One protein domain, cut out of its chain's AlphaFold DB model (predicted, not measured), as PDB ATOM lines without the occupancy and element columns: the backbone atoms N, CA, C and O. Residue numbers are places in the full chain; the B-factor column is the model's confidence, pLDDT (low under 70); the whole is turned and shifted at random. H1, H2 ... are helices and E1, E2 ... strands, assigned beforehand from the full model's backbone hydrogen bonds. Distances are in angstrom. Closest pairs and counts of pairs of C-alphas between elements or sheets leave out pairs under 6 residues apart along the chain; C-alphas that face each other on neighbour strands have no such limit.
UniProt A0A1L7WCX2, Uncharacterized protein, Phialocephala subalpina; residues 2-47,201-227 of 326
ATOM      1  N   CYS A   2      48.822  -8.099   9.239       72.44
ATOM      2  CA  CYS A   2      48.845  -6.768   8.633       72.44
ATOM      3  C   CYS A   2      47.650  -6.488   7.739       72.44
ATOM      4  O   CYS A   2      47.428  -5.324   7.429       72.44
ATOM      5  N   VAL A   3      46.881  -7.512   7.354       86.94
ATOM      6  CA  VAL A   3      45.639  -7.309   6.618       86.94
ATOM      7  C   VAL A   3      44.546  -8.187   7.220       86.94
ATOM      8  O   VAL A   3      44.706  -9.399   7.340       86.94
ATOM      9  N   LYS A   4      43.458  -7.553   7.642       91.62
ATOM     10  CA  LYS A   4      42.194  -8.164   8.027       91.62
ATOM     11  C   LYS A   4      41.333  -8.218   6.771       91.62
ATOM     12  O   LYS A   4      40.841  -7.188   6.311       91.62
ATOM     13  N   GLU A   5      41.221  -9.405   6.195       92.19
ATOM     14  CA  GLU A   5      40.452  -9.645   4.978       92.19
ATOM     15  C   GLU A   5      39.082 -10.208   5.354       92.19
ATOM     16  O   GLU A   5      38.958 -11.041   6.251       92.19
ATOM     17  N   PHE A   6      38.037  -9.735   4.687       94.06
ATOM     18  CA  PHE A   6      36.684 -10.261   4.841       94.06
ATOM     19  C   PHE A   6      35.927 -10.123   3.526       94.06
ATOM     20  O   PHE A   6      36.217  -9.236   2.722       94.06
ATOM     21  N   LEU A   7      34.958 -11.005   3.306       94.31
ATOM     22  CA  LEU A   7      34.075 -10.940   2.150       94.31
ATOM     23  C   LEU A   7      32.938  -9.959   2.444       94.31
ATOM     24  O   LEU A   7      32.268 -10.086   3.470       94.31
ATOM     25  N   GLY A   8      32.729  -8.987   1.560       95.06
ATOM     26  CA  GLY A   8      31.571  -8.095   1.571       95.06
ATOM     27  C   GLY A   8      30.538  -8.570   0.554       95.06
ATOM     28  O   GLY A   8      30.852  -8.672  -0.630       95.06
ATOM     29  N   TYR A   9      29.317  -8.856   1.003       96.44
ATOM     30  CA  TYR A   9      28.231  -9.339   0.146       96.44
ATOM     31  C   TYR A   9      27.319  -8.196  -0.317       96.44
ATOM     32  O   TYR A   9      27.141  -7.210   0.403       96.44
ATOM     33  N   ASN A  10      26.637  -8.371  -1.454       95.38
ATOM     34  CA  ASN A  10      25.680  -7.385  -1.991       95.38
ATOM     35  C   ASN A  10      24.523  -7.067  -1.027       95.38
ATOM     36  O   ASN A  10      23.973  -5.970  -1.035       95.38
ATOM     37  N   CYS A  11      24.177  -8.008  -0.146       95.50
ATOM     38  CA  CYS A  11      23.166  -7.819   0.893       95.50
ATOM     39  C   CYS A  11      23.628  -6.954   2.086       95.50
ATOM     40  O   CYS A  11      22.899  -6.852   3.070       95.50
ATOM     41  N   GLY A  12      24.845  -6.399   2.066       94.12
ATOM     42  CA  GLY A  12      25.407  -5.574   3.146       94.12
ATOM     43  C   GLY A  12      25.987  -6.360   4.329       94.12
ATOM     44  O   GLY A  12      26.674  -5.792   5.175       94.12
ATOM     45  N   HIS A  13      25.763  -7.675   4.389       94.06
ATOM     46  CA  HIS A  13      26.448  -8.556   5.333       94.06
ATOM     47  C   HIS A  13      27.922  -8.746   4.958       94.06
ATOM     48  O   HIS A  13      28.302  -8.660   3.791       94.06
ATOM     49  N   CYS A  14      28.743  -9.063   5.958       94.88
ATOM     50  CA  CYS A  14      30.157  -9.389   5.794       94.88
ATOM     51  C   CYS A  14      30.444 -10.786   6.360       94.88
ATOM     52  O   CYS A  14      29.770 -11.221   7.299       94.88
ATOM     53  N   SER A  15      31.436 -11.490   5.811       92.81
ATOM     54  CA  SER A  15      31.931 -12.736   6.406       92.81
ATOM     55  C   SER A  15      32.698 -12.468   7.700       92.81
ATOM     56  O   SER A  15      33.082 -11.338   8.008       92.81
ATOM     57  N   ILE A  16      32.979 -13.541   8.440       90.75
ATOM     58  CA  ILE A  16      33.946 -13.490   9.537       90.75
ATOM     59  C   ILE A  16      35.304 -13.072   8.943       90.75
ATOM     60  O   ILE A  16      35.712 -13.642   7.925       90.75
ATOM     61  N   PRO A  17      35.978 -12.063   9.521       91.06
ATOM     62  CA  PRO A  17      37.277 -11.633   9.036       91.06
ATOM     63  C   PRO A  17      38.350 -12.671   9.357       91.06
ATOM     64  O   PRO A  17      38.381 -13.218  10.460       91.06
ATOM     65  N   TYR A  18      39.271 -12.882   8.422       88.38
ATOM     66  CA  TYR A  18      40.493 -13.644   8.649       88.38
ATOM     67  C   TYR A  18      41.714 -12.727   8.588       88.38
ATOM     68  O   TYR A  18      41.739 -11.711   7.888       88.38
ATOM     69  N   LEU A  19      42.736 -13.069   9.369       89.75
ATOM     70  CA  LEU A  19      43.978 -12.307   9.417       89.75
ATOM     71  C   LEU A  19      45.005 -12.938   8.486       89.75
ATOM     72  O   LEU A  19      45.343 -14.112   8.618       89.75
ATOM     73  N   ARG A  20      45.540 -12.123   7.579       89.12
ATOM     74  CA  ARG A  20      46.651 -12.484   6.706       89.12
ATOM     75  C   ARG A  20      47.937 -11.801   7.176       89.12
ATOM     76  O   ARG A  20      47.947 -10.651   7.648       89.12
ATOM     77  N   GLN A  21      49.053 -12.515   7.069       89.38
ATOM     78  CA  GLN A  21      50.373 -11.913   7.243       89.38
ATOM     79  C   GLN A  21      50.626 -10.922   6.091       89.38
ATOM     80  O   GLN A  21      50.202 -11.169   4.966       89.38
ATOM     81  N   CYS A  22      51.247  -9.762   6.355       87.38
ATOM     82  CA  CYS A  22      51.700  -8.931   5.234       87.38
ATOM     83  C   CYS A  22      52.877  -9.611   4.537       87.38
ATOM     84  O   CYS A  22      53.636 -10.298   5.221       87.38
ATOM     85  N   PRO A  23      53.127  -9.276   3.258       89.38
ATOM     86  CA  PRO A  23      54.302  -9.745   2.528       89.38
ATOM     87  C   PRO A  23      55.626  -9.531   3.280       89.38
ATOM     88  O   PRO A  23      56.533 -10.343   3.177       89.38
ATOM     89  N   ILE A  24      55.733  -8.464   4.085       89.00
ATOM     90  CA  ILE A  24      56.932  -8.177   4.890       89.00
ATOM     91  C   ILE A  24      57.124  -9.230   5.991       89.00
ATOM     92  O   ILE A  24      58.184  -9.846   6.057       89.00
ATOM     93  N   THR A  25      56.107  -9.468   6.826       89.31
ATOM     94  CA  THR A  25      56.162 -10.504   7.877       89.31
ATOM     95  C   THR A  25      56.267 -11.909   7.278       89.31
ATOM     96  O   THR A  25      56.977 -12.745   7.819       89.31
ATOM     97  N   GLU A  26      55.595 -12.156   6.153       89.81
ATOM     98  CA  GLU A  26      55.633 -13.437   5.438       89.81
ATOM     99  C   GLU A  26      57.030 -13.722   4.861       89.81
ATOM    100  O   GLU A  26      57.499 -14.855   4.907       89.81
ATOM    101  N   SER A  27      57.738 -12.690   4.382       93.25
ATOM    102  CA  SER A  27      59.098 -12.837   3.846       93.25
ATOM    103  C   SER A  27      60.158 -13.138   4.908       93.25
ATOM    104  O   SER A  27      61.163 -13.781   4.605       93.25
ATOM    105  N   ASN A  28      59.976 -12.655   6.144       92.31
ATOM    106  CA  ASN A  28      60.944 -12.855   7.216       92.31
ATOM    107  C   ASN A  28      60.261 -12.822   8.601       92.31
ATOM    108  O   ASN A  28      59.739 -11.772   8.994       92.31
ATOM    109  N   PRO A  29      60.337 -13.917   9.385       87.81
ATOM    110  CA  PRO A  29      59.674 -14.028  10.685       87.81
ATOM    111  C   PRO A  29      60.258 -13.104  11.766       87.81
ATOM    112  O   PRO A  29      59.659 -12.955  12.829       87.81
ATOM    113  N   ILE A  30      61.413 -12.474  11.521       94.44
ATOM    114  CA  ILE A  30      62.019 -11.494  12.437       94.44
ATOM    115  C   ILE A  30      61.172 -10.216  12.511       94.44
ATOM    116  O   ILE A  30      61.167  -9.538  13.541       94.44
ATOM    117  N   TYR A  31      60.450  -9.866  11.441       89.94
ATOM    118  CA  TYR A  31      59.614  -8.671  11.451       89.94
ATOM    119  C   TYR A  31      58.352  -8.910  12.282       89.94
ATOM    120  O   TYR A  31      57.547  -9.783  11.941       89.94
ATOM    121  N   PRO A  32      58.125  -8.120  13.349       87.56
ATOM    122  CA  PRO A  32      56.959  -8.310  14.187       87.56
ATOM    123  C   PRO A  32      55.671  -8.021  13.399       87.56
ATOM    124  O   PRO A  32      55.666  -7.218  12.460       87.56
ATOM    125  N   PRO A  33      54.549  -8.649  13.779       86.62
ATOM    126  CA  PRO A  33      53.252  -8.346  13.194       86.62
ATOM    127  C   PRO A  33      52.875  -6.863  13.392       86.62
ATOM    128  O   PRO A  33      53.146  -6.288  14.446       86.62
ATOM    129  N   CYS A  34      52.206  -6.243  12.408       85.06
ATOM    130  CA  CYS A  34      51.694  -4.880  12.569       85.06
ATOM    131  C   CYS A  34      50.729  -4.797  13.759       85.06
ATOM    132  O   CYS A  34      49.830  -5.623  13.918       85.06
ATOM    133  N   LYS A  35      50.886  -3.742  14.564       86.88
ATOM    134  CA  LYS A  35      50.018  -3.466  15.719       86.88
ATOM    135  C   LYS A  35      48.580  -3.138  15.303       86.88
ATOM    136  O   LYS A  35      47.641  -3.471  16.017       86.88
ATOM    137  N   ILE A  36      48.421  -2.487  14.150       85.75
ATOM    138  CA  ILE A  36      47.134  -2.106  13.568       85.75
ATOM    139  C   ILE A  36      47.033  -2.811  12.210       85.75
ATOM    140  O   ILE A  36      47.755  -2.426  11.287       85.75
ATOM    141  N   PRO A  37      46.221  -3.874  12.078       87.31
ATOM    142  CA  PRO A  37      46.009  -4.522  10.791       87.31
ATOM    143  C   PRO A  37      45.186  -3.605   9.876       87.31
ATOM    144  O   PRO A  37      44.208  -3.005  10.317       87.31
ATOM    145  N   ALA A  38      45.572  -3.500   8.606       88.31
ATOM    146  CA  ALA A  38      44.775  -2.815   7.595       88.31
ATOM    147  C   ALA A  38      43.522  -3.638   7.271       88.31
ATOM    148  O   ALA A  38      43.597  -4.859   7.192       88.31
ATOM    149  N   GLU A  39      42.376  -3.005   7.059       89.88
ATOM    150  CA  GLU A  39      41.150  -3.704   6.661       89.88
ATOM    151  C   GLU A  39      41.038  -3.735   5.132       89.88
ATOM    152  O   GLU A  39      41.165  -2.697   4.479       89.88
ATOM    153  N   ARG A  40      40.817  -4.921   4.550       90.56
ATOM    154  CA  ARG A  40      40.663  -5.105   3.100       90.56
ATOM    155  C   ARG A  40      39.373  -5.876   2.793       90.56
ATOM    156  O   ARG A  40      39.387  -7.108   2.853       90.56
ATOM    157  N   PRO A  41      38.269  -5.184   2.459       92.06
ATOM    158  CA  PRO A  41      37.060  -5.850   1.999       92.06
ATOM    159  C   PRO A  41      37.292  -6.458   0.611       92.06
ATOM    160  O   PRO A  41      37.829  -5.808  -0.287       92.06
ATOM    161  N   ILE A  42      36.866  -7.702   0.433       93.69
ATOM    162  CA  ILE A  42      36.786  -8.371  -0.865       93.69
ATOM    163  C   ILE A  42      35.305  -8.419  -1.225       93.69
ATOM    164  O   ILE A  42      34.543  -9.188  -0.643       93.69
ATOM    165  N   PHE A  43      34.883  -7.557  -2.145       93.94
ATOM    166  CA  PHE A  43      33.488  -7.515  -2.567       93.94
ATOM    167  C   PHE A  43      33.170  -8.707  -3.464       93.94
ATOM    168  O   PHE A  43      33.849  -8.959  -4.458       93.94
ATOM    169  N   THR A  44      32.128  -9.439  -3.091       93.88
ATOM    170  CA  THR A  44      31.554 -10.513  -3.896       93.88
ATOM    171  C   THR A  44      30.290  -9.997  -4.568       93.88
ATOM    172  O   THR A  44      29.480  -9.348  -3.911       93.88
ATOM    173  N   ASN A  45      30.056 -10.375  -5.824       95.50
ATOM    174  CA  ASN A  45      28.813 -10.053  -6.540       95.50
ATOM    175  C   ASN A  45      27.626 -10.942  -6.114       95.50
ATOM    176  O   ASN A  45      26.603 -11.003  -6.793       95.50
ATOM    177  N   GLU A  46      27.761 -11.640  -4.991       95.81
ATOM    178  CA  GLU A  46      26.805 -12.612  -4.489       95.81
ATOM    179  C   GLU A  46      26.198 -12.141  -3.164       95.81
ATOM    180  O   GLU A  46      26.738 -11.294  -2.442       95.81
ATOM    181  N   ASN A  47      25.034 -12.695  -2.838       96.19
ATOM    182  CA  ASN A  47      24.433 -12.532  -1.523       96.19
ATOM    183  C   ASN A  47      25.077 -13.511  -0.542       96.19
ATOM    184  O   ASN A  47      25.479 -14.606  -0.927       96.19
ATOM    185  N   PRO A 201      42.655 -20.405   3.561       46.09
ATOM    186  CA  PRO A 201      43.528 -20.818   2.465       46.09
ATOM    187  C   PRO A 201      44.795 -21.487   3.027       46.09
ATOM    188  O   PRO A 201      45.302 -21.087   4.079       46.09
ATOM    189  N   HIS A 202      45.293 -22.523   2.339       40.06
ATOM    190  CA  HIS A 202      46.520 -23.234   2.723       40.06
ATOM    191  C   HIS A 202      47.661 -22.230   2.966       40.06
ATOM    192  O   HIS A 202      48.028 -21.485   2.062       40.06
ATOM    193  N   GLY A 203      48.192 -22.200   4.195       51.38
ATOM    194  CA  GLY A 203      49.284 -21.306   4.612       51.38
ATOM    195  C   GLY A 203      48.926 -20.266   5.685       51.38
ATOM    196  O   GLY A 203      49.820 -19.609   6.208       51.38
ATOM    197  N   GLY A 204      47.653 -20.125   6.066       47.25
ATOM    198  CA  GLY A 204      47.223 -19.174   7.099       47.25
ATOM    199  C   GLY A 204      47.044 -19.788   8.489       47.25
ATOM    200  O   GLY A 204      45.919 -19.821   8.973       47.25
ATOM    201  N   TYR A 205      48.103 -20.277   9.144       50.06
ATOM    202  CA  TYR A 205      48.024 -20.654  10.567       50.06
ATOM    203  C   TYR A 205      48.480 -19.473  11.433       50.06
ATOM    204  O   TYR A 205      49.601 -18.983  11.286       50.06
ATOM    205  N   VAL A 206      47.613 -18.996  12.327       54.84
ATOM    206  CA  VAL A 206      47.954 -17.980  13.334       54.84
ATOM    207  C   VAL A 206      47.858 -18.639  14.703       54.84
ATOM    208  O   VAL A 206      46.852 -19.274  15.007       54.84
ATOM    209  N   HIS A 207      48.902 -18.502  15.522       53.78
ATOM    210  CA  HIS A 207      48.871 -18.976  16.906       53.78
ATOM    211  C   HIS A 207      47.799 -18.220  17.699       53.78
ATOM    212  O   HIS A 207      47.741 -16.992  17.638       53.78
ATOM    213  N   GLU A 208      46.988 -18.947  18.473       57.06
ATOM    214  CA  GLU A 208      45.904 -18.395  19.300       57.06
ATOM    215  C   GLU A 208      46.391 -17.256  20.214       57.06
ATOM    216  O   GLU A 208      45.739 -16.225  20.337       57.06
ATOM    217  N   GLU A 209      47.608 -17.377  20.743       67.00
ATOM    218  CA  GLU A 209      48.266 -16.378  21.598       67.00
ATOM    219  C   GLU A 209      48.507 -15.024  20.907       67.00
ATOM    220  O   GLU A 209      48.659 -13.994  21.566       67.00
ATOM    221  N   GLN A 210      48.557 -15.011  19.573       57.47
ATOM    222  CA  GLN A 210      48.755 -13.803  18.770       57.47
ATOM    223  C   GLN A 210      47.426 -13.149  18.373       57.47
ATOM    224  O   GLN A 210      47.425 -12.006  17.910       57.47
ATOM    225  N   LEU A 211      46.302 -13.845  18.561       57.25
ATOM    226  CA  LEU A 211      44.961 -13.336  18.304       57.25
ATOM    227  C   LEU A 211      44.420 -12.667  19.568       57.25
ATOM    228  O   LEU A 211      43.852 -13.307  20.448       57.25
ATOM    229  N   TRP A 212      44.527 -11.341  19.650       61.81
ATOM    230  CA  TRP A 212      43.736 -10.613  20.641       61.81
ATOM    231  C   TRP A 212      42.278 -10.540  20.164       61.81
ATOM    232  O   TRP A 212      41.996 -10.057  19.069       61.81
ATOM    233  N   GLU A 213      41.335 -10.941  21.024       63.06
ATOM    234  CA  GLU A 213      39.876 -10.815  20.863       63.06
ATOM    235  C   GLU A 213      39.407  -9.458  20.281       63.06
ATOM    236  O   GLU A 213      38.428  -9.396  19.539       63.06
ATOM    237  N   GLY A 214      40.126  -8.363  20.554       60.16
ATOM    238  CA  GLY A 214      39.846  -7.038  19.995       60.16
ATOM    239  C   GLY A 214      40.051  -6.926  18.478       60.16
ATOM    240  O   GLY A 214      39.344  -6.153  17.839       60.16
ATOM    241  N   GLN A 215      40.954  -7.711  17.876       58.38
ATOM    242  CA  GLN A 215      41.228  -7.675  16.428       58.38
ATOM    243  C   GLN A 215      40.124  -8.332  15.590       58.38
ATOM    244  O   GLN A 215      39.883  -7.919  14.451       58.38
ATOM    245  N   LEU A 216      39.427  -9.326  16.146       59.12
ATOM    246  CA  LEU A 216      38.342 -10.029  15.456       59.12
ATOM    247  C   LEU A 216      37.013  -9.267  15.520       59.12
ATOM    248  O   LEU A 216      36.148  -9.466  14.668       59.12
ATOM    249  N   ARG A 217      36.851  -8.344  16.479       61.56
ATOM    250  CA  ARG A 217      35.633  -7.533  16.589       61.56
ATOM    251  C   ARG A 217      35.530  -6.564  15.405       61.56
ATOM    252  O   ARG A 217      36.447  -5.799  15.114       61.56
ATOM    253  N   MET A 218      34.413  -6.632  14.688       54.53
ATOM    254  CA  MET A 218      34.021  -5.656  13.662       54.53
ATOM    255  C   MET A 218      33.431  -4.419  14.361       54.53
ATOM    256  O   MET A 218      32.688  -4.575  15.330       54.53
ATOM    257  N   GLY A 219      33.740  -3.201  13.898       54.28
ATOM    258  CA  GLY A 219      33.061  -1.982  14.366       54.28
ATOM    259  C   GLY A 219      33.648  -1.266  15.593       54.28
ATOM    260  O   GLY A 219      32.961  -0.440  16.190       54.28
ATOM    261  N   GLN A 220      34.905  -1.518  15.980       57.19
ATOM    262  CA  GLN A 220      35.613  -0.586  16.876       57.19
ATOM    263  C   GLN A 220      35.832   0.781  16.201       57.19
ATOM    264  O   GLN A 220      35.846   0.888  14.977       57.19
ATOM    265  N   ALA A 221      36.024   1.847  16.983       39.56
ATOM    266  CA  ALA A 221      36.415   3.149  16.443       39.56
ATOM    267  C   ALA A 221      37.786   3.020  15.745       39.56
ATOM    268  O   ALA A 221      38.792   2.771  16.399       39.56
ATOM    269  N   GLY A 222      37.805   3.128  14.412       43.09
ATOM    270  CA  GLY A 222      38.964   2.806  13.560       43.09
ATOM    271  C   GLY A 222      38.873   1.462  12.814       43.09
ATOM    272  O   GLY A 222      39.659   1.240  11.905       43.09
ATOM    273  N   ALA A 223      37.888   0.623  13.149       42.09
ATOM    274  CA  ALA A 223      37.529  -0.658  12.517       42.09
ATOM    275  C   ALA A 223      36.114  -0.624  11.896       42.09
ATOM    276  O   ALA A 223      35.408  -1.631  11.792       42.09
ATOM    277  N   GLY A 224      35.644   0.586  11.601       38.25
ATOM    278  CA  GLY A 224      34.434   0.822  10.839       38.25
ATOM    279  C   GLY A 224      34.850   1.199   9.434       38.25
ATOM    280  O   GLY A 224      35.513   2.224   9.258       38.25
ATOM    281  N   MET A 225      34.418   0.406   8.454       44.16
ATOM    282  CA  MET A 225      34.314   0.848   7.071       44.16
ATOM    283  C   MET A 225      33.551   2.175   7.064       44.16
ATOM    284  O   MET A 225      32.320   2.211   7.085       44.16
ATOM    285  N   LYS A 226      34.278   3.295   7.064       48.12
ATOM    286  CA  LYS A 226      33.723   4.532   6.543       48.12
ATOM    287  C   LYS A 226      33.516   4.241   5.072       48.12
ATOM    288  O   LYS A 226      34.473   4.187   4.306       48.12
ATOM    289  N   TRP A 227      32.262   3.983   4.720       41.88
ATOM    290  CA  TRP A 227      31.780   4.101   3.361       41.88
ATOM    291  C   TRP A 227      32.129   5.519   2.931       41.88
ATOM    292  O   TRP A 227      31.452   6.478   3.291       41.88
TER     293      TRP A 227
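AT A GLANCE: This is residues 2 to 47 and 201 to 227 of the 326 residues of an uncharacterized protein of Phialocephala subalpina (UniProt A0A1L7WCX2). There is little regular structure: a small three-stranded sheet, with H1 beyond one end, residues 26 to 31 sticking out there, and a second stretch, residues 201 to 227, whose H2 only grazes the sheet. The 73 printed residues run E1, E2, H1, E3, H2, mixed helices and strands holding only 24; the sheet, E2, E1, E3, is mixed. The whole is only just compact, close to loose, with radius of gyration of the C-alphas 13.2 A and spans of 40 by 28 by 20 A.

IN THESE COORDINATES: E1, residues 3 to 8, begins at C-alpha 3 (45.639, -7.309, 6.618) and is 15.0 A long. E2 is residues 18 to 20, H1 23 to 27, and E3 38 to 43, 15.9 A. H2, residues 213 to 216, ends at C-alpha 216 (38.342, -10.029, 15.456).

HOW THE PARTS SIT: E1 and E2 form an antiparallel hairpin; N 5 and O 18, 2.9 A, are within hydrogen-bond range. E3 is parallel to E1; N 4 and O 38 are 2.7 A apart. H1, not on the sheet, has its O i to N i+4 pair within range; H2 is too short for one.

THE WHOLE: Residues 48 to 200 are cut out, leaving 21.2 A between C-alphas 47 and 201. Residues 201 to 227 have pLDDT under 70.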